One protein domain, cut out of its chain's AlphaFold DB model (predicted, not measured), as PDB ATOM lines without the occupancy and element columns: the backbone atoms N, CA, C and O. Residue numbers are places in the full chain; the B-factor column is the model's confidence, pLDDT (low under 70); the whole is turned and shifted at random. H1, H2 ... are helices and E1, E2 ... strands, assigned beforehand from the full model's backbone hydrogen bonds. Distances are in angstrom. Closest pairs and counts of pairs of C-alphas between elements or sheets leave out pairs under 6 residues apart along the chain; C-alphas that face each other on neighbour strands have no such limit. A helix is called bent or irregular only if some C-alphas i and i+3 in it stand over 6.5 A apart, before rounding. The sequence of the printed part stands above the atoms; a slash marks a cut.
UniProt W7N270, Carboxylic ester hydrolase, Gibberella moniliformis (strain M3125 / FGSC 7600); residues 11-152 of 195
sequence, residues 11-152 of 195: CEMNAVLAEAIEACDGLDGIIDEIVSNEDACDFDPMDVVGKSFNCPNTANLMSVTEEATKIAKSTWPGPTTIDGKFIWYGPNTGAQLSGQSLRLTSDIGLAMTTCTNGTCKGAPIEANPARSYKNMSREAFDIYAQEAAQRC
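This is residues 11 to 152 of the 195 residues of the protein "Carboxylic ester hydrolase" of Gibberella moniliformis (strain M3125 / FGSC 7600) (UniProt W7N270). Three helices of unequal length, H1, H2 and H3, cluster together, with the small hairpin E1 and E2 beside the first residues of H1. A second small hairpin, E3 and E4, and the helix H4 lie away from this cluster, and long links without named elements join the parts. The printed part has 142 residues, with four named helices and four named strands in the order H1, H2, E1, E2, H3, E3, E4, H4; each hairpin is an antiparallel sheet of two strands. The class is mixed, helices and strands, with under half of the residues, 63, in named elements. The whole is compact, with a radius of gyration of the C-alphas of 16.6 A and spans of 44 by 40 by 29 A.

Start at H1, residues 11 to 28, which has a kink of 32 degrees near residue 22 and is irregular, with C-alphas 23 and 26 lying 7.5 A apart. With residues 16 to 20 alone it touches H2, residues 45 to 48; the closest C-alphas are those of Val 16 and Pro 45, 6.8 A apart. Next come E1, residues 52 to 55, and E2, residues 60 to 63, a hairpin with N 53 and O 62 at 2.9 A, within hydrogen-bond range. Look back to H1 for the closest C-alphas of H1 and E1, those of Cys 11 and Cys 55, 5.3 A apart. H3, residues 66 to 75, touches H2, and their closest C-alphas are those of Pro 45 and Thr 69, 4.9 A apart. H1 touches H3 with residues 12 to 16 alone, at a steep tilt of 57 degrees, the same way; the closest C-alphas are those of Met 13 and Ala 68, 6.5 A apart. Farther on, E3, residues 113 to 116, and E4, residues 119 to 122, form an antiparallel hairpin, with N 114 and O 121 at 2.8 A; both strands are apart from E1 and E2. H4, residues 138 to 152, touches no helix. Every O i to N i+4 pair is within hydrogen-bond range in H3 and H4, against 11 of 14 in H1; H2 is too short for such a pair.

Find C-alpha 11 at (191.469, 253.473, 260.622); from there H1 runs 27.0 A to C-alpha 28. H3 runs 14.2 A from C-alpha 66 at (201.823, 261.992, 266.803). H4 runs 20.9 A to C-alpha 152 at (188.182, 283.625, 240.556). H2 measures 6.0 A, E1 9.4 A, E2 9.9 A, E3 10.0 A and E4 10.4 A.

The C-alphas farthest apart are those of Gly 29 and Ala 130, at 48.6 A. The printed part has no cut. Three links are long: residues 29 to 44, 76 to 112 and 123 to 137. The mean pLDDT of the printed part is 87.2; look for values under 70 at residues 100 to 106 and 126 to 131.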
ATOM      1  N   CYS A  11     191.967 253.871 259.302       92.38
ATOM      2  CA  CYS A  11     191.469 253.473 260.622       92.38
ATOM      3  C   CYS A  11     191.989 254.362 261.764       92.38
ATOM      4  O   CYS A  11     191.292 254.537 262.755       92.38
ATOM      5  N   GLU A  12     193.199 254.903 261.632       94.69
ATOM      6  CA  GLU A  12     193.832 255.742 262.646       94.69
ATOM      7  C   GLU A  12     193.222 257.141 262.648       94.69
ATOM      8  O   GLU A  12     192.846 257.646 263.699       94.69
ATOM      9  N   MET A  13     193.017 257.727 261.464       94.00
ATOM     10  CA  MET A  13     192.284 258.990 261.338       94.00
ATOM     11  C   MET A  13     190.830 258.854 261.813       94.00
ATOM     12  O   MET A  13     190.310 259.771 262.441       94.00
ATOM     13  N   ASN A  14     190.191 257.699 261.585       93.38
ATOM     14  CA  ASN A  14     188.868 257.408 262.149       93.38
ATOM     15  C   ASN A  14     188.895 257.315 263.684       93.38
ATOM     16  O   ASN A  14     187.923 257.703 264.321       93.38
ATOM     17  N   ALA A  15     189.982 256.812 264.277       95.38
ATOM     18  CA  ALA A  15     190.130 256.789 265.729       95.38
ATOM     19  C   ALA A  15     190.250 258.215 266.286       95.38
ATOM     20  O   ALA A  15     189.519 258.563 267.203       95.38
ATOM     21  N   VAL A  16     191.076 259.075 265.676       96.75
ATOM     22  CA  VAL A  16     191.171 260.500 266.058       96.75
ATOM     23  C   VAL A  16     189.820 261.211 265.916       96.75
ATOM     24  O   VAL A  16     189.454 262.015 266.768       96.75
ATOM     25  N   LEU A  17     189.059 260.899 264.865       95.12
ATOM     26  CA  LEU A  17     187.707 261.418 264.668       95.12
ATOM     27  C   LEU A  17     186.747 260.984 265.784       95.12
ATOM     28  O   LEU A  17     186.018 261.821 266.305       95.12
ATOM     29  N   ALA A  18     186.743 259.699 266.144       95.50
ATOM     30  CA  ALA A  18     185.873 259.178 267.196       95.50
ATOM     31  C   ALA A  18     186.140 259.870 268.538       95.50
ATOM     32  O   ALA A  18     185.204 260.234 269.238       95.50
ATOM     33  N   GLU A  19     187.409 260.128 268.849       96.75
ATOM     34  CA  GLU A  19     187.806 260.857 270.053       96.75
ATOM     35  C   GLU A  19     187.363 262.327 270.033       96.75
ATOM     36  O   GLU A  19     186.951 262.867 271.058       96.75
ATOM     37  N   ALA A  20     187.410 262.976 268.866       96.00
ATOM     38  CA  ALA A  20     186.897 264.334 268.708       96.00
ATOM     39  C   ALA A  20     185.377 264.395 268.922       96.00
ATOM     40  O   ALA A  20     184.884 265.318 269.567       96.00
ATOM     41  N   ILE A  21     184.635 263.406 268.407       95.62
ATOM     42  CA  ILE A  21     183.187 263.289 268.619       95.62
ATOM     43  C   ILE A  21     182.901 263.036 270.101       95.62
ATOM     44  O   ILE A  21     182.123 263.774 270.691       95.62
ATOM     45  N   GLU A  22     183.579 262.075 270.731       95.81
ATOM     46  CA  GLU A  22     183.407 261.771 272.160       95.81
ATOM     47  C   GLU A  22     183.658 263.000 273.049       95.81
ATOM     48  O   GLU A  22     182.935 263.229 274.018       95.81
ATOM     49  N   ALA A  23     184.648 263.825 272.701       95.75
ATOM     50  CA  ALA A  23     184.960 265.042 273.439       95.75
ATOM     51  C   ALA A  23     183.922 266.165 273.256       95.75
ATOM     52  O   ALA A  23     183.786 267.004 274.151       95.75
ATOM     53  N   CYS A  24     183.220 266.213 272.118       96.06
ATOM     54  CA  CYS A  24     182.466 267.400 271.704       96.06
ATOM     55  C   CYS A  24     180.958 267.209 271.489       96.06
ATOM     56  O   CYS A  24     180.242 268.207 271.505       96.06
ATOM     57  N   ASP A  25     180.470 265.979 271.325       95.06
ATOM     58  CA  ASP A  25     179.051 265.632 271.122       95.06
ATOM     59  C   ASP A  25     178.165 266.247 272.221       95.06
ATOM     60  O   ASP A  25     177.342 267.120 271.966       95.06
ATOM     61  N   GLY A  26     178.486 265.967 273.489       94.56
ATOM     62  CA  GLY A  26     177.716 266.434 274.649       94.56
ATOM     63  C   GLY A  26     177.654 267.952 274.888       94.56
ATOM     64  O   GLY A  26     176.986 268.390 275.829       94.56
ATOM     65  N   LEU A  27     178.356 268.777 274.102       95.19
ATOM     66  CA  LEU A  27     178.466 270.226 274.325       95.19
ATOM     67  C   LEU A  27     177.206 271.011 273.937       95.19
ATOM     68  O   LEU A  27     177.082 272.190 274.289       95.19
ATOM     69  N   ASP A  28     176.267 270.390 273.227       92.94
ATOM     70  CA  ASP A  28     174.938 270.946 272.954       92.94
ATOM     71  C   ASP A  28     173.864 270.486 273.968       92.94
ATOM     72  O   ASP A  28     172.738 270.991 273.957       92.94
ATOM     73  N   GLY A  29     174.230 269.594 274.897       94.56
ATOM     74  CA  GLY A  29     173.346 269.009 275.906       94.56
ATOM     75  C   GLY A  29     172.688 267.685 275.498       94.56
ATOM     76  O   GLY A  29     171.882 267.162 276.274       94.56
ATOM     77  N   ILE A  30     173.016 267.143 274.325       94.56
ATOM     78  CA  ILE A  30     172.559 265.855 273.795       94.56
ATOM     79  C   ILE A  30     173.799 265.001 273.477       94.56
ATOM     80  O   ILE A  30     174.861 265.525 273.190       94.56
ATOM     81  N   ILE A  31     173.693 263.681 273.635       94.50
ATOM     82  CA  ILE A  31     174.740 262.733 273.228       94.50
ATOM     83  C   ILE A  31     174.111 261.863 272.148       94.50
ATOM     84  O   ILE A  31     173.307 260.977 272.466       94.50
ATOM     85  N   ASP A  32     174.395 262.170 270.889       93.06
ATOM     86  CA  ASP A  32     173.843 261.480 269.721       93.06
ATOM     87  C   ASP A  32     174.876 261.222 268.612       93.06
ATOM     88  O   ASP A  32     174.505 260.867 267.493       93.06
ATOM     89  N   GLU A  33     176.164 261.301 268.960       91.50
ATOM     90  CA  GLU A  33     177.323 261.169 268.073       91.50
ATOM     91  C   GLU A  33     177.434 262.308 267.038       91.50
ATOM     92  O   GLU A  33     178.149 262.173 266.036       91.50
ATOM     93  N   ILE A  34     176.767 263.449 267.269       89.62
ATOM     94  CA  ILE A  34     176.774 264.614 266.380       89.62
ATOM     95  C   ILE A  34     177.294 265.844 267.124       89.62
ATOM     96  O   ILE A  34     176.713 266.345 268.076       89.62
ATOM     97  N   VAL A  35     178.369 266.435 266.605       90.94
ATOM     98  CA  VAL A  35     178.889 267.698 267.141       90.94
ATOM     99  C   VAL A  35     178.062 268.873 266.600       90.94
ATOM    100  O   VAL A  35     178.398 269.432 265.557       90.94
ATOM    101  N   SER A  36     176.982 269.267 267.291       89.44
ATOM    102  CA  SER A  36     176.133 270.402 266.862       89.44
ATOM    103  C   SER A  36     176.571 271.766 267.410       89.44
ATOM    104  O   SER A  36     176.168 272.811 266.878       89.44
ATOM    105  N   ASN A  37     177.360 271.776 268.493       89.44
ATOM    106  CA  ASN A  37     177.916 272.981 269.117       89.44
ATOM    107  C   ASN A  37     179.437 273.056 268.918       89.44
ATOM    108  O   ASN A  37     180.231 272.938 269.850       89.44
ATOM    109  N   GLU A  38     179.838 273.267 267.669       87.00
ATOM    110  CA  GLU A  38     181.234 273.285 267.229       87.00
ATOM    111  C   GLU A  38     182.018 274.458 267.838       87.00
ATOM    112  O   GLU A  38     183.203 274.318 268.115       87.00
ATOM    113  N   ASP A  39     181.353 275.594 268.103       86.69
ATOM    114  CA  ASP A  39     181.954 276.780 268.739       86.69
ATOM    115  C   ASP A  39     182.489 276.480 270.156       86.69
ATOM    116  O   ASP A  39     183.388 277.170 270.637       86.69
ATOM    117  N   ALA A  40     181.914 275.488 270.845       90.88
ATOM    118  CA  ALA A  40     182.308 275.099 272.198       90.88
ATOM    119  C   ALA A  40     183.373 273.988 272.227       90.88
ATOM    120  O   ALA A  40     183.910 273.694 273.296       90.88
ATOM    121  N   CYS A  41     183.658 273.356 271.085       92.81
ATOM    122  CA  CYS A  41     184.561 272.215 270.975       92.81
ATOM    123  C   CYS A  41     186.027 272.673 270.932       92.81
ATOM    124  O   CYS A  41     186.516 273.108 269.893       92.81
ATOM    125  N   ASP A  42     186.738 272.537 272.056       92.94
ATOM    126  CA  ASP A  42     188.170 272.873 272.195       92.94
ATOM    127  C   ASP A  42     189.063 271.615 272.200       92.94
ATOM    128  O   ASP A  42     190.036 271.508 272.942       92.94
ATOM    129  N   PHE A  43     188.685 270.601 271.416       95.75
ATOM    130  CA  PHE A  43     189.430 269.345 271.317       95.75
ATOM    131  C   PHE A  43     190.802 269.560 270.657       95.75
ATOM    132  O   PHE A  43     190.874 269.969 269.493       95.75
ATOM    133  N   ASP A  44     191.891 269.220 271.357       96.00
ATOM    134  CA  ASP A  44     193.234 269.152 270.773       96.00
ATOM    135  C   ASP A  44     193.540 267.709 270.329       96.00
ATOM    136  O   ASP A  44     193.659 266.815 271.172       96.00
ATOM    137  N   PRO A  45     193.759 267.448 269.023       95.81
ATOM    138  CA  PRO A  45     194.139 266.120 268.542       95.81
ATOM    139  C   PRO A  45     195.376 265.552 269.242       95.81
ATOM    140  O   PRO A  45     195.553 264.339 269.292       95.81
ATOM    141  N   MET A  46     196.264 266.398 269.769       97.00
ATOM    142  CA  MET A  46     197.470 265.942 270.463       97.00
ATOM    143  C   MET A  46     197.169 265.189 271.767       97.00
ATOM    144  O   MET A  46     197.987 264.367 272.180       97.00
ATOM    145  N   ASP A  47     196.003 265.399 272.379       96.38
ATOM    146  CA  ASP A  47     195.630 264.776 273.657       96.38
ATOM    147  C   ASP A  47     195.360 263.269 273.537       96.38
ATOM    148  O   ASP A  47     195.322 262.551 274.538       96.38
ATOM    149  N   VAL A  48     195.194 262.766 272.311       97.00
ATOM    150  CA  VAL A  48     194.867 261.358 272.047       97.00
ATOM    151  C   VAL A  48     196.055 260.536 271.560       97.00
ATOM    152  O   VAL A  48     195.907 259.340 271.300       97.00
ATOM    153  N   VAL A  49     197.251 261.130 271.471       97.62
ATOM    154  CA  VAL A  49     198.479 260.403 271.118       97.62
ATOM    155  C   VAL A  49     198.696 259.238 272.088       97.62
ATOM    156  O   VAL A  49     198.636 259.385 273.307       97.62
ATOM    157  N   GLY A  50     198.954 258.050 271.543       96.69
ATOM    158  CA  GLY A  50     199.154 256.822 272.309       96.69
ATOM    159  C   GLY A  50     197.870 256.085 272.706       96.69
ATOM    160  O   GLY A  50     197.965 254.948 273.178       96.69
ATOM    161  N   LYS A  51     196.671 256.649 272.482       96.75
ATOM    162  CA  LYS A  51     195.419 255.905 272.696       96.75
ATOM    163  C   LYS A  51     195.359 254.693 271.774       96.75
ATOM    164  O   LYS A  51     195.669 254.779 270.587       96.75
ATOM    165  N   SER A  52     194.999 253.546 272.343       96.69
ATOM    166  CA  SER A  52     194.939 252.281 271.610       96.69
ATOM    167  C   SER A  52     193.592 252.095 270.925       96.69
ATOM    168  O   SER A  52     192.552 252.324 271.533       96.69
ATOM    169  N   PHE A  53     193.606 251.611 269.688       95.12
ATOM    170  CA  PHE A  53     192.405 251.348 268.900       95.12
ATOM    171  C   PHE A  53     192.588 250.096 268.036       95.12
ATOM    172  O   PHE A  53     193.704 249.713 267.676       95.12
ATOM    173  N   ASN A  54     191.483 249.429 267.700       94.88
ATOM    174  CA  ASN A  54     191.514 248.287 266.791       94.88
ATOM    175  C   ASN A  54     191.466 248.786 265.345       94.88
ATOM    176  O   ASN A  54     190.489 249.425 264.955       94.88
ATOM    177  N   CYS A  55     192.492 248.492 264.546       91.69
ATOM    178  CA  CYS A  55     192.553 248.932 263.159       91.69
ATOM    179  C   CYS A  55     192.107 247.819 262.191       91.69
ATOM    180  O   CYS A  55     192.841 246.846 261.992       91.69
ATOM    181  N   PRO A  56     190.979 247.980 261.471       87.31
ATOM    182  CA  PRO A  56     190.555 247.009 260.462       87.31
ATOM    183  C   PRO A  56     191.541 246.862 259.295       87.31
ATOM    184  O   PRO A  56     191.602 245.799 258.683       87.31
ATOM    185  N   ASN A  57     192.330 247.900 258.979       83.44
ATOM    186  CA  ASN A  57     193.299 247.851 257.876       83.44
ATOM    187  C   ASN A  57     194.482 246.912 258.154       83.44
ATOM    188  O   ASN A  57     195.069 246.390 257.208       83.44
ATOM    189  N   THR A  58     194.847 246.716 259.422       84.88
ATOM    190  CA  THR A  58     195.974 245.864 259.832       84.88
ATOM    191  C   THR A  58     195.532 244.628 260.614       84.88
ATOM    192  O   THR A  58     196.352 243.741 260.829       84.88
ATOM    193  N   ALA A  59     194.256 244.559 261.015       86.62
ATOM    194  CA  ALA A  59     193.691 243.555 261.919       86.62
ATOM    195  C   ALA A  59     194.431 243.453 263.269       86.62
ATOM    196  O   ALA A  59     194.421 242.403 263.907       86.62
ATOM    197  N   ASN A  60     195.070 244.547 263.695       90.44
ATOM    198  CA  ASN A  60     195.873 244.620 264.909       90.44
ATOM    199  C   ASN A  60     195.425 245.781 265.799       90.44
ATOM    200  O   ASN A  60     194.874 246.782 265.329       90.44
ATOM    201  N   LEU A  61     195.739 245.657 267.090       93.88
ATOM    202  CA  LEU A  61     195.691 246.779 268.016       93.88
ATOM    203  C   LEU A  61     196.833 247.744 267.670       93.88
ATOM    204  O   LEU A  61     197.999 247.349 267.642       93.88
ATOM    205  N   MET A  62     196.482 248.990 267.383       94.38
ATOM    206  CA  MET A  62     197.406 250.076 267.074       94.38
ATOM    207  C   MET A  62     197.256 251.186 268.110       94.38
ATOM    208  O   MET A  62     196.346 251.154 268.938       94.38
ATOM    209  N   SER A  63     198.155 252.162 268.080       96.25
ATOM    210  CA  SER A  63     198.070 253.356 268.918       96.25
ATOM    211  C   SER A  63     198.143 254.593 268.043       96.25
ATOM    212  O   SER A  63     198.855 254.580 267.041       96.25
ATOM    213  N   VAL A  64     197.391 255.629 268.406       96.75
ATOM    214  CA  VAL A  64     197.372 256.898 267.675       96.75
ATOM    215  C   VAL A  64     198.771 257.511 267.688       96.75
ATOM    216  O   VAL A  64     199.357 257.723 268.753       96.75
ATOM    217  N   THR A  65     199.306 257.780 266.505       95.56
ATOM    218  CA  THR A  65     200.622 258.393 266.309       95.56
ATOM    219  C   THR A  65     200.561 259.913 266.427       95.56
ATOM    220  O   THR A  65     199.529 260.538 266.188       95.56
ATOM    221  N   GLU A  66     201.693 260.529 266.770       96.06
ATOM    222  CA  GLU A  66     201.823 261.992 266.803       96.06
ATOM    223  C   GLU A  66     201.648 262.605 265.403       96.06
ATOM    224  O   GLU A  66     201.182 263.728 265.228       96.06
ATOM    225  N   GLU A  67     202.015 261.863 264.365       93.06
ATOM    226  CA  GLU A  67     201.860 262.282 262.983       93.06
ATOM    227  C   GLU A  67     200.385 262.367 262.578       93.06
ATOM    228  O   GLU A  67     199.985 263.355 261.959       93.06
ATOM    229  N   ALA A  68     199.562 261.384 262.962       93.56
ATOM    230  CA  ALA A  68     198.123 261.405 262.693       93.56
ATOM    231  C   ALA A  68     197.436 262.608 263.349       93.56
ATOM    232  O   ALA A  68     196.608 263.285 262.731       93.56
ATOM    233  N   THR A  69     197.825 262.933 264.580       95.31
ATOM    234  CA  THR A  69     197.257 264.066 265.315       95.31
ATOM    235  C   THR A  69     197.711 265.403 264.732       95.31
ATOM    236  O   THR A  69     196.892 266.309 264.594       95.31
ATOM    237  N   LYS A  70     198.961 265.519 264.260       94.62
ATOM    238  CA  LYS A  70     199.440 266.684 263.487       94.62
ATOM    239  C   LYS A  70     198.679 266.877 262.175       94.62
ATOM    240  O   LYS A  70     198.381 268.015 261.801       94.62
ATOM    241  N   ILE A  71     198.338 265.794 261.478       92.44
ATOM    242  CA  ILE A  71     197.519 265.865 260.261       92.44
ATOM    243  C   ILE A  71     196.124 266.395 260.609       92.44
ATOM    244  O   ILE A  71     195.675 267.356 259.985       92.44
ATOM    245  N   ALA A  72     195.464 265.859 261.637       94.19
ATOM    246  CA  ALA A  72     194.154 266.353 262.070       94.19
ATOM    247  C   ALA A  72     194.200 267.832 262.501       94.19
ATOM    248  O   ALA A  72     193.407 268.647 262.023       94.19
ATOM    249  N   LYS A  73     195.201 268.198 263.311       93.44
ATOM    250  CA  LYS A  73     195.415 269.556 263.834       93.44
ATOM    251  C   LYS A  73     195.727 270.588 262.755       93.44
ATOM    252  O   LYS A  73     195.410 271.757 262.933       93.44
ATOM    253  N   SER A  74     196.331 270.177 261.642       89.88
ATOM    254  CA  SER A  74     196.554 271.058 260.487       89.88
ATOM    255  C   SER A  74     195.372 271.088 259.513       89.88
ATOM    256  O   SER A  74     195.239 272.041 258.750       89.88
ATOM    257  N   THR A  75     194.494 270.080 259.545       90.81
ATOM    258  CA  THR A  75     193.381 269.960 258.594       90.81
ATOM    259  C   THR A  75     192.108 270.660 259.075       90.81
ATOM    260  O   THR A  75     191.550 271.438 258.305       90.81
ATOM    261  N   TRP A  76     191.650 270.436 260.316       92.38
ATOM    262  CA  TRP A  76     190.389 271.019 260.825       92.38
ATOM    263  C   TRP A  76     190.375 272.556 260.882       92.38
ATOM    264  O   TRP A  76     189.392 273.146 260.441       92.38
ATOM    265  N   PRO A  77     191.439 273.252 261.327       90.50
ATOM    266  CA  PRO A  77     191.432 274.719 261.332       90.50
ATOM    267  C   PRO A  77     191.446 275.335 259.925       90.50
ATOM    268  O   PRO A  77     190.980 276.457 259.727       90.50
ATOM    269  N   GLY A  78     191.954 274.592 258.939       90.38
ATOM    270  CA  GLY A  78     192.154 275.060 257.573       90.38
ATOM    271  C   GLY A  78     193.534 275.678 257.332       90.38
ATOM    272  O   GLY A  78     194.334 275.852 258.255       90.38
ATOM    273  N   PRO A  79     193.854 275.985 256.064       90.12
ATOM    274  CA  PRO A  79     195.163 276.492 255.687       90.12
ATOM    275  C   PRO A  79     195.362 277.960 256.090       90.12
ATOM    276  O   PRO A  79     194.484 278.811 255.927       90.12
ATOM    277  N   THR A  80     196.583 278.271 256.514       92.00
ATOM    278  CA  THR A  80     197.087 279.643 256.665       92.00
ATOM    279  C   THR A  80     198.251 279.889 255.710       92.00
ATOM    280  O   THR A  80     198.758 278.952 255.099       92.00
ATOM    281  N   THR A  81     198.725 281.123 255.588       89.50
ATOM    282  CA  THR A  81     200.038 281.406 254.991       89.50
ATOM    283  C   THR A  81     201.161 281.042 255.965       89.50
ATOM    284  O   THR A  81     200.900 280.759 257.143       89.50
ATOM    285  N   ILE A  82     202.414 281.094 255.505       87.88
ATOM    286  CA  ILE A  82     203.618 280.956 256.354       87.88
ATOM    287  C   ILE A  82     203.600 281.953 257.519       87.88
ATOM    288  O   ILE A  82     203.914 281.593 258.649       87.88
ATOM    289  N   ASP A  83     203.159 283.184 257.260       89.44
ATOM    290  CA  ASP A  83     203.050 284.245 258.269       89.44
ATOM    291  C   ASP A  83     201.809 284.104 259.176       89.44
ATOM    292  O   ASP A  83     201.486 285.016 259.938       89.44
ATOM    293  N   GLY A  84     201.058 283.003 259.061       88.31
ATOM    294  CA  GLY A  84     199.855 282.748 259.854       88.31
ATOM    295  C   GLY A  84     198.616 283.527 259.404       88.31
ATOM    296  O   GLY A  84     197.656 283.632 260.164       88.31
ATOM    297  N   LYS A  85     198.598 284.085 258.186       90.06
ATOM    298  CA  LYS A  85     197.403 284.769 257.665       90.06
ATOM    299  C   LYS A  85     196.372 283.752 257.203       90.06
ATOM    300  O   LYS A  85     196.718 282.733 256.618       90.06
ATOM    301  N   PHE A  86     195.105 284.056 257.439       90.19
ATOM    302  CA  PHE A  86     193.984 283.245 256.983       90.19
ATOM    303  C   PHE A  86     193.998 283.065 255.452       90.19
ATOM    304  O   PHE A  86     194.143 284.054 254.730       90.19
ATOM    305  N   ILE A  87     193.836 281.825 254.970       89.88
ATOM    306  CA  ILE A  87     193.590 281.520 253.549       89.88
ATOM    307  C   ILE A  87     192.148 281.056 253.363       89.88
ATOM    308  O   ILE A  87     191.420 281.637 252.563       89.88
ATOM    309  N   TRP A  88     191.733 280.010 254.082       88.56
ATOM    310  CA  TRP A  88     190.366 279.493 254.021       88.56
ATOM    311  C   TRP A  88     189.994 278.729 255.292       88.56
ATOM    312  O   TRP A  88     190.869 278.268 256.023       88.56
ATOM    313  N   TYR A  89     188.693 278.574 255.541       89.56
ATOM    314  CA  TYR A  89     188.182 277.803 256.672       89.56
ATOM    315  C   TYR A  89     188.381 276.300 256.446       89.56
ATOM    316  O   TYR A  89     188.120 275.798 255.349       89.56
ATOM    317  N   GLY A  90     188.811 275.577 257.477       89.81
ATOM    318  CA  GLY A  90     188.816 274.116 257.460       89.81
ATOM    319  C   GLY A  90     187.447 273.515 257.808       89.81
ATOM    320  O   GLY A  90     186.533 274.237 258.225       89.81
ATOM    321  N   PRO A  91     187.270 272.199 257.597       89.75
ATOM    322  CA  PRO A  91     186.043 271.503 257.960       89.75
ATOM    323  C   PRO A  91     185.854 271.508 259.482       89.75
ATOM    324  O   PRO A  91     186.818 271.636 260.233       89.75
ATOM    325  N   ASN A  92     184.613 271.346 259.939       88.12
ATOM    326  CA  ASN A  92     184.313 271.406 261.371       88.12
ATOM    327  C   ASN A  92     185.076 270.316 262.149       88.12
ATOM    328  O   ASN A  92     185.299 269.217 261.637       88.12
ATOM    329  N   THR A  93     185.436 270.591 263.404       87.88
ATOM    330  CA  THR A  93     185.938 269.557 264.319       87.88
ATOM    331  C   THR A  93     184.868 268.473 264.468       87.88
ATOM    332  O   THR A  93     183.710 268.785 264.727       87.88
ATOM    333  N   GLY A  94     185.228 267.210 264.226       85.38
ATOM    334  CA  GLY A  94     184.256 266.112 264.093       85.38
ATOM    335  C   GLY A  94     183.823 265.811 262.648       85.38
ATOM    336  O   GLY A  94     183.072 264.869 262.414       85.38
ATOM    337  N   ALA A  95     184.317 266.551 261.651       88.94
ATOM    338  CA  ALA A  95     184.192 266.160 260.250       88.94
ATOM    339  C   ALA A  95     185.205 265.064 259.889       88.94
ATOM    340  O   ALA A  95     186.364 265.095 260.315       88.94
ATOM    341  N   GLN A  96     184.775 264.120 259.049       89.62
ATOM    342  CA  GLN A  96     185.596 263.001 258.599       89.62
ATOM    343  C   GLN A  96     186.806 263.480 257.777       89.62
ATOM    344  O   GLN A  96     186.667 264.198 256.788       89.62
ATOM    345  N   LEU A  97     188.015 263.067 258.177       89.94
ATOM    346  CA  LEU A  97     189.263 263.449 257.497       89.94
ATOM    347  C   LEU A  97     189.815 262.353 256.576       89.94
ATOM    348  O   LEU A  97     190.470 262.651 255.578       89.94
ATOM    349  N   SER A  98     189.541 261.091 256.882       88.75
ATOM    350  CA  SER A  98     189.800 259.903 256.056       88.75
ATOM    351  C   SER A  98     188.616 259.602 255.133       88.75
ATOM    352  O   SER A  98     187.555 260.196 255.256       88.75
ATOM    353  N   GLY A  99     188.773 258.667 254.197       82.06
ATOM    354  CA  GLY A  99     187.698 258.309 253.270       82.06
ATOM    355  C   GLY A  99     188.200 257.550 252.046       82.06
ATOM    356  O   GLY A  99     189.373 257.161 251.983       82.06
ATOM    357  N   GLN A 100     187.321 257.346 251.068       69.06
ATOM    358  CA  GLN A 100     187.634 256.739 249.776       69.06
ATOM    359  C   GLN A 100     186.933 257.471 248.628       69.06
ATOM    360  O   GLN A 100     185.717 257.616 248.589       69.06
ATOM    361  N   SER A 101     187.691 257.823 247.587       60.53
ATOM    362  CA  SER A 101     187.165 258.572 246.434       60.53
ATOM    363  C   SER A 101     186.279 257.756 245.476       60.53
ATOM    364  O   SER A 101     185.902 258.260 244.421       60.53
ATOM    365  N   LEU A 102     186.023 256.473 245.754       55.06
ATOM    366  CA  LEU A 102     185.510 255.520 244.760       55.06
ATOM    367  C   LEU A 102     183.996 255.271 244.817       55.06
ATOM    368  O   LEU A 102     183.523 254.449 244.031       55.06
ATOM    369  N   ARG A 103     183.226 255.902 245.722       47.94
ATOM    370  CA  ARG A 103     181.815 255.507 245.920       47.94
ATOM    371  C   ARG A 103     180.793 256.640 246.066       47.94
ATOM    372  O   ARG A 103     179.805 256.592 245.341       47.94
ATOM    373  N   LEU A 104     180.984 257.630 246.941       57.38
ATOM    374  CA  LEU A 104     180.020 258.720 247.191       57.38
ATOM    375  C   LEU A 104     180.758 259.985 247.665       57.38
ATOM    376  O   LEU A 104     181.819 259.877 248.269       57.38
ATOM    377  N   THR A 105     180.198 261.179 247.436       61.53
ATOM    378  CA  THR A 105     180.780 262.447 247.936       61.53
ATOM    379  C   THR A 105     180.844 262.512 249.461       61.53
ATOM    380  O   THR A 105     181.703 263.194 250.001       61.53
ATOM    381  N   SER A 106     179.968 261.770 250.144       61.72
ATOM    382  CA  SER A 106     179.900 261.673 251.605       61.72
ATOM    383  C   SER A 106     181.051 260.889 252.242       61.72
ATOM    384  O   SER A 106     181.137 260.864 253.457       61.72
ATOM    385  N   ASP A 107     181.893 260.223 251.446       73.50
ATOM    386  CA  ASP A 107     183.026 259.416 251.926       73.50
ATOM    387  C   ASP A 107     184.371 260.048 251.513       73.50
ATOM    388  O   ASP A 107     185.394 259.375 251.398       73.50
ATOM    389  N   ILE A 108     184.363 261.352 251.205       77.81
ATOM    390  CA  ILE A 108     185.555 262.123 250.848       77.81
ATOM    391  C   ILE A 108     186.073 262.839 252.092       77.81
ATOM    392  O   ILE A 108     185.394 263.700 252.641       77.81
ATOM    393  N   GLY A 109     187.317 262.543 252.460       84.50
ATOM    394  CA  GLY A 109     188.060 263.268 253.489       84.50
ATOM    395  C   GLY A 109     189.196 264.113 252.902       84.50
ATOM    396  O   GLY A 109     189.698 263.845 251.808       84.50
ATOM    397  N   LEU A 110     189.638 265.141 253.631       86.12
ATOM    398  CA  LEU A 110     190.748 266.004 253.194       86.12
ATOM    399  C   LEU A 110     192.140 265.372 253.399       86.12
ATOM    400  O   LEU A 110     193.098 265.772 252.740       86.12
ATOM    401  N   ALA A 111     192.245 264.353 254.254       87.50
ATOM    402  CA  ALA A 111     193.466 263.623 254.596       87.50
ATOM    403  C   ALA A 111     193.394 262.139 254.170       87.50
ATOM    404  O   ALA A 111     193.839 261.240 254.881       87.50
ATOM    405  N   MET A 112     192.812 261.859 252.999       87.94
ATOM    406  CA  MET A 112     192.688 260.492 252.479       87.94
ATOM    407  C   MET A 112     194.038 259.841 252.168       87.94
ATOM    408  O   MET A 112     194.924 260.429 251.538       87.94
ATOM    409  N   THR A 113     194.135 258.559 252.501       88.44
ATOM    410  CA  THR A 113     195.309 257.721 252.247       88.44
ATOM    411  C   THR A 113     194.904 256.368 251.679       88.44
ATOM    412  O   THR A 113     193.948 255.751 252.149       88.44
ATOM    413  N   THR A 114     195.694 255.852 250.742       87.75
ATOM    414  CA  THR A 114     195.600 254.469 250.267       87.75
ATOM    415  C   THR A 114     196.795 253.688 250.793       87.75
ATOM    416  O   THR A 114     197.940 254.075 250.558       87.75
ATOM    417  N   CYS A 115     196.533 252.583 251.488       87.81
ATOM    418  CA  CYS A 115     197.570 251.746 252.084       87.81
ATOM    419  C   CYS A 115     197.639 250.384 251.395       87.81
ATOM    420  O   CYS A 115     196.635 249.680 251.299       87.81
ATOM    421  N   THR A 116     198.840 249.996 250.966       86.00
ATOM    422  CA  THR A 116     199.115 248.699 250.337       86.00
ATOM    423  C   THR A 116     200.350 248.091 250.988       86.00
ATOM    424  O   THR A 116     201.379 248.754 251.089       86.00
ATOM    425  N   ASN A 117     200.266 246.830 251.427       83.50
ATOM    426  CA  ASN A 117     201.377 246.089 252.047       83.50
ATOM    427  C   ASN A 117     202.057 246.822 253.222       83.50
ATOM    428  O   ASN A 117     203.270 246.748 253.385       83.50
ATOM    429  N   GLY A 118     201.283 247.550 254.027       81.69
ATOM    430  CA  GLY A 118     201.805 248.271 255.191       81.69
ATOM    431  C   GLY A 118     202.401 249.651 254.896       81.69
ATOM    432  O   GLY A 118     202.834 250.327 255.818       81.69
ATOM    433  N   THR A 119     202.407 250.102 253.639       86.31
ATOM    434  CA  THR A 119     202.807 251.470 253.282       86.31
ATOM    435  C   THR A 119     201.597 252.267 252.819       86.31
ATOM    436  O   THR A 119     200.919 251.882 251.862       86.31
ATOM    437  N   CYS A 120     201.345 253.391 253.483       88.88
ATOM    438  CA  CYS A 120     200.301 254.344 253.129       88.88
ATOM    439  C   CYS A 120     200.854 255.460 252.239       88.88
ATOM    440  O   CYS A 120     202.007 255.867 252.363       88.88
ATOM    441  N   LYS A 121     200.027 255.941 251.311       88.75
ATOM    442  CA  LYS A 121     200.309 257.102 250.462       88.75
ATOM    443  C   LYS A 121     199.087 258.000 250.417       88.75
ATOM    444  O   LYS A 121     197.966 257.501 250.339       88.75
ATOM    445  N   GLY A 122     199.302 259.310 250.396       84.06
ATOM    446  CA  GLY A 122     198.222 260.278 250.238       84.06
ATOM    447  C   GLY A 122     197.486 260.072 248.916       84.06
ATOM    448  O   GLY A 122     198.113 259.920 247.861       84.06
ATOM    449  N   ALA A 123     196.160 260.101 248.976       82.69
ATOM    450  CA  ALA A 123     195.263 259.957 247.837       82.69
ATOM    451  C   ALA A 123     194.458 261.255 247.610       82.69
ATOM    452  O   ALA A 123     193.231 261.232 247.704       82.69
ATOM    453  N   PRO A 124     195.121 262.403 247.346       74.44
ATOM    454  CA  PRO A 124     194.422 263.664 247.132       74.44
ATOM    455  C   PRO A 124     193.574 263.612 245.857       74.44
ATOM    456  O   PRO A 124     193.957 262.986 244.865       74.44
ATOM    457  N   ILE A 125     192.453 264.332 245.864       71.56
ATOM    458  CA  ILE A 125     191.660 264.562 244.656       71.56
ATOM    459  C   ILE A 125     192.394 265.605 243.811       71.56
ATOM    460  O   ILE A 125     192.439 266.785 244.149       71.56
ATOM    461  N   GLU A 126     192.998 265.165 242.710       68.19
ATOM    462  CA  GLU A 126     193.694 266.040 241.768       68.19
ATOM    463  C   GLU A 126     192.850 266.223 240.503       68.19
ATOM    464  O   GLU A 126     192.624 265.279 239.750       68.19
ATOM    465  N   ALA A 127     192.416 267.460 240.238       63.38
ATOM    466  CA  ALA A 127     191.685 267.789 239.012       63.38
ATOM    467  C   ALA A 127     192.562 267.672 237.749       63.38
ATOM    468  O   ALA A 127     192.056 267.411 236.660       63.38
ATOM    469  N   ASN A 128     193.879 267.870 237.882       66.06
ATOM    470  CA  ASN A 128     194.836 267.731 236.789       66.06
ATOM    471  C   ASN A 128     196.147 267.086 237.286       66.06
ATOM    472  O   ASN A 128     196.920 267.762 237.970       66.06
ATOM    473  N   PRO A 129     196.458 265.841 236.880       67.44
ATOM    474  CA  PRO A 129     197.694 265.150 237.261       67.44
ATOM    475  C   PRO A 129     198.982 265.879 236.844       67.44
ATOM    476  O   PRO A 129     200.028 265.691 237.459       67.44
ATOM    477  N   ALA A 130     198.926 266.731 235.809       65.50
ATOM    478  CA  ALA A 130     200.071 267.524 235.350       65.50
ATOM    479  C   ALA A 130     200.386 268.731 236.258       65.50
ATOM    480  O   ALA A 130     201.441 269.344 236.117       65.50
ATOM    481  N   ARG A 131     199.485 269.083 237.186       63.69
ATOM    482  CA  ARG A 131     199.686 270.100 238.230       63.69
ATOM    483  C   ARG A 131     199.465 269.469 239.602       63.69
ATOM    484  O   ARG A 131     198.565 269.861 240.340       63.69
ATOM    485  N   SER A 132     200.265 268.454 239.915       70.62
ATOM    486  CA  SER A 132     200.195 267.802 241.219       70.62
ATOM    487  C   SER A 132     200.630 268.760 242.330       70.62
ATOM    488  O   SER A 132     201.695 269.373 242.266       70.62
ATOM    489  N   TYR A 133     199.817 268.847 243.381       73.12
ATOM    490  CA  TYR A 133     200.101 269.654 244.571       73.12
ATOM    491  C   TYR A 133     201.016 268.930 245.570       73.12
ATOM    492  O   TYR A 133     201.256 269.447 246.660       73.12
ATOM    493  N   LYS A 134     201.486 267.718 245.245       76.00
ATOM    494  CA  LYS A 134     202.258 266.866 246.164       76.00
ATOM    495  C   LYS A 134     203.604 267.484 246.533       76.00
ATOM    496  O   LYS A 134     203.931 267.526 247.708       76.00
ATOM    497  N   ASN A 135     204.303 268.053 245.551       76.12
ATOM    498  CA  ASN A 135     205.665 268.584 245.708       76.12
ATOM    499  C   ASN A 135     205.715 270.122 245.735       76.12
ATOM    500  O   ASN A 135     206.742 270.722 245.422       76.12
ATOM    501  N   MET A 136     204.585 270.770 246.014       81.31
ATOM    502  CA  MET A 136     204.505 272.227 246.087       81.31
ATOM    503  C   MET A 136     205.042 272.692 247.446       81.31
ATOM    504  O   MET A 136     204.649 272.139 248.472       81.31
ATOM    505  N   SER A 137     205.947 273.679 247.446       87.00
ATOM    506  CA  SER A 137     206.424 274.296 248.689       87.00
ATOM    507  C   SER A 137     205.338 275.171 249.309       87.00
ATOM    508  O   SER A 137     204.413 275.610 248.618       87.00
ATOM    509  N   ARG A 138     205.479 275.466 250.601       85.56
ATOM    510  CA  ARG A 138     204.533 276.315 251.326       85.56
ATOM    511  C   ARG A 138     204.441 277.714 250.704       85.56
ATOM    512  O   ARG A 138     203.345 278.212 250.482       85.56
ATOM    513  N   GLU A 139     205.571 278.289 250.298       87.88
ATOM    514  CA  GLU A 139     205.635 279.593 249.627       87.88
ATOM    515  C   GLU A 139     204.916 279.561 248.273       87.88
ATOM    516  O   GLU A 139     204.179 280.481 247.922       87.88
ATOM    517  N   ALA A 140     205.119 278.489 247.500       87.62
ATOM    518  CA  ALA A 140     204.476 278.325 246.204       87.62
ATOM    519  C   ALA A 140     202.952 278.184 246.341       87.62
ATOM    520  O   ALA A 140     202.215 278.679 245.489       87.62
ATOM    521  N   PHE A 141     202.478 277.543 247.409       87.94
ATOM    522  CA  PHE A 141     201.053 277.443 247.703       87.94
ATOM    523  C   PHE A 141     200.443 278.761 248.149       87.94
ATOM    524  O   PHE A 141     199.362 279.085 247.669       87.94
ATOM    525  N   ASP A 142     201.125 279.541 248.987       90.38
ATOM    526  CA  ASP A 142     200.641 280.858 249.408       90.38
ATOM    527  C   ASP A 142     200.422 281.773 248.191       90.38
ATOM    528  O   ASP A 142     199.360 282.384 248.041       90.38
ATOM    529  N   ILE A 143     201.384 281.787 247.258       88.69
ATOM    530  CA  ILE A 143     201.265 282.514 245.984       88.69
ATOM    531  C   ILE A 143     200.110 281.952 245.150       88.69
ATOM    532  O   ILE A 143     199.283 282.708 244.644       88.69
ATOM    533  N   TYR A 144     200.030 280.627 245.010       86.62
ATOM    534  CA  TYR A 144     198.992 279.985 244.208       86.62
ATOM    535  C   TYR A 144     197.583 280.252 244.748       86.62
ATOM    536  O   TYR A 144     196.683 280.544 243.965       86.62
ATOM    537  N   ALA A 145     197.386 280.179 246.065       86.94
ATOM    538  CA  ALA A 145     196.115 280.455 246.723       86.94
ATOM    539  C   ALA A 145     195.685 281.911 246.500       86.94
ATOM    540  O   ALA A 145     194.538 282.167 246.135       86.94
ATOM    541  N   GLN A 146     196.623 282.855 246.622       87.69
ATOM    542  CA  GLN A 146     196.363 284.266 246.347       87.69
ATOM    543  C   GLN A 146     196.014 284.515 244.870       87.69
ATOM    544  O   GLN A 146     195.049 285.218 244.573       87.69
ATOM    545  N   GLU A 147     196.762 283.929 243.933       87.12
ATOM    546  CA  GLU A 147     196.459 284.035 242.501       87.12
ATOM    547  C   GLU A 147     195.115 283.395 242.141       87.12
ATOM    548  O   GLU A 147     194.406 283.892 241.264       87.12
ATOM    549  N   ALA A 148     194.782 282.266 242.771       85.19
ATOM    550  CA  ALA A 148     193.519 281.577 242.561       85.19
ATOM    551  C   ALA A 148     192.349 282.466 242.991       85.19
ATOM    552  O   ALA A 148     191.444 282.662 242.185       85.19
ATOM    553  N   ALA A 149     192.416 283.065 244.186       85.25
ATOM    554  CA  ALA A 149     191.420 284.028 244.653       85.25
ATOM    555  C   ALA A 149     191.275 285.193 243.661       85.25
ATOM    556  O   ALA A 149     190.208 285.386 243.095       85.25
ATOM    557  N   GLN A 150     192.370 285.870 243.299       86.44
ATOM    558  CA  GLN A 150     192.325 287.019 242.378       86.44
ATOM    559  C   GLN A 150     191.728 286.700 240.998       86.44
ATOM    560  O   GLN A 150     191.067 287.541 240.390       86.44
ATOM    561  N   ARG A 151     191.975 285.498 240.465       84.88
ATOM    562  CA  ARG A 151     191.427 285.074 239.164       84.88
ATOM    563  C   ARG A 151     189.942 284.730 239.238       84.88
ATOM    564  O   ARG A 151     189.243 284.871 238.238       84.88
ATOM    565  N   CYS A 152     189.491 284.239 240.385       83.12
ATOM    566  CA  CYS A 152     188.182 283.625 240.556       83.12
ATOM    567  C   CYS A 152     187.170 284.527 241.270       83.12
ATOM    568  O   CYS A 152     185.972 284.337 241.072       83.12
TER     569      CYS A 152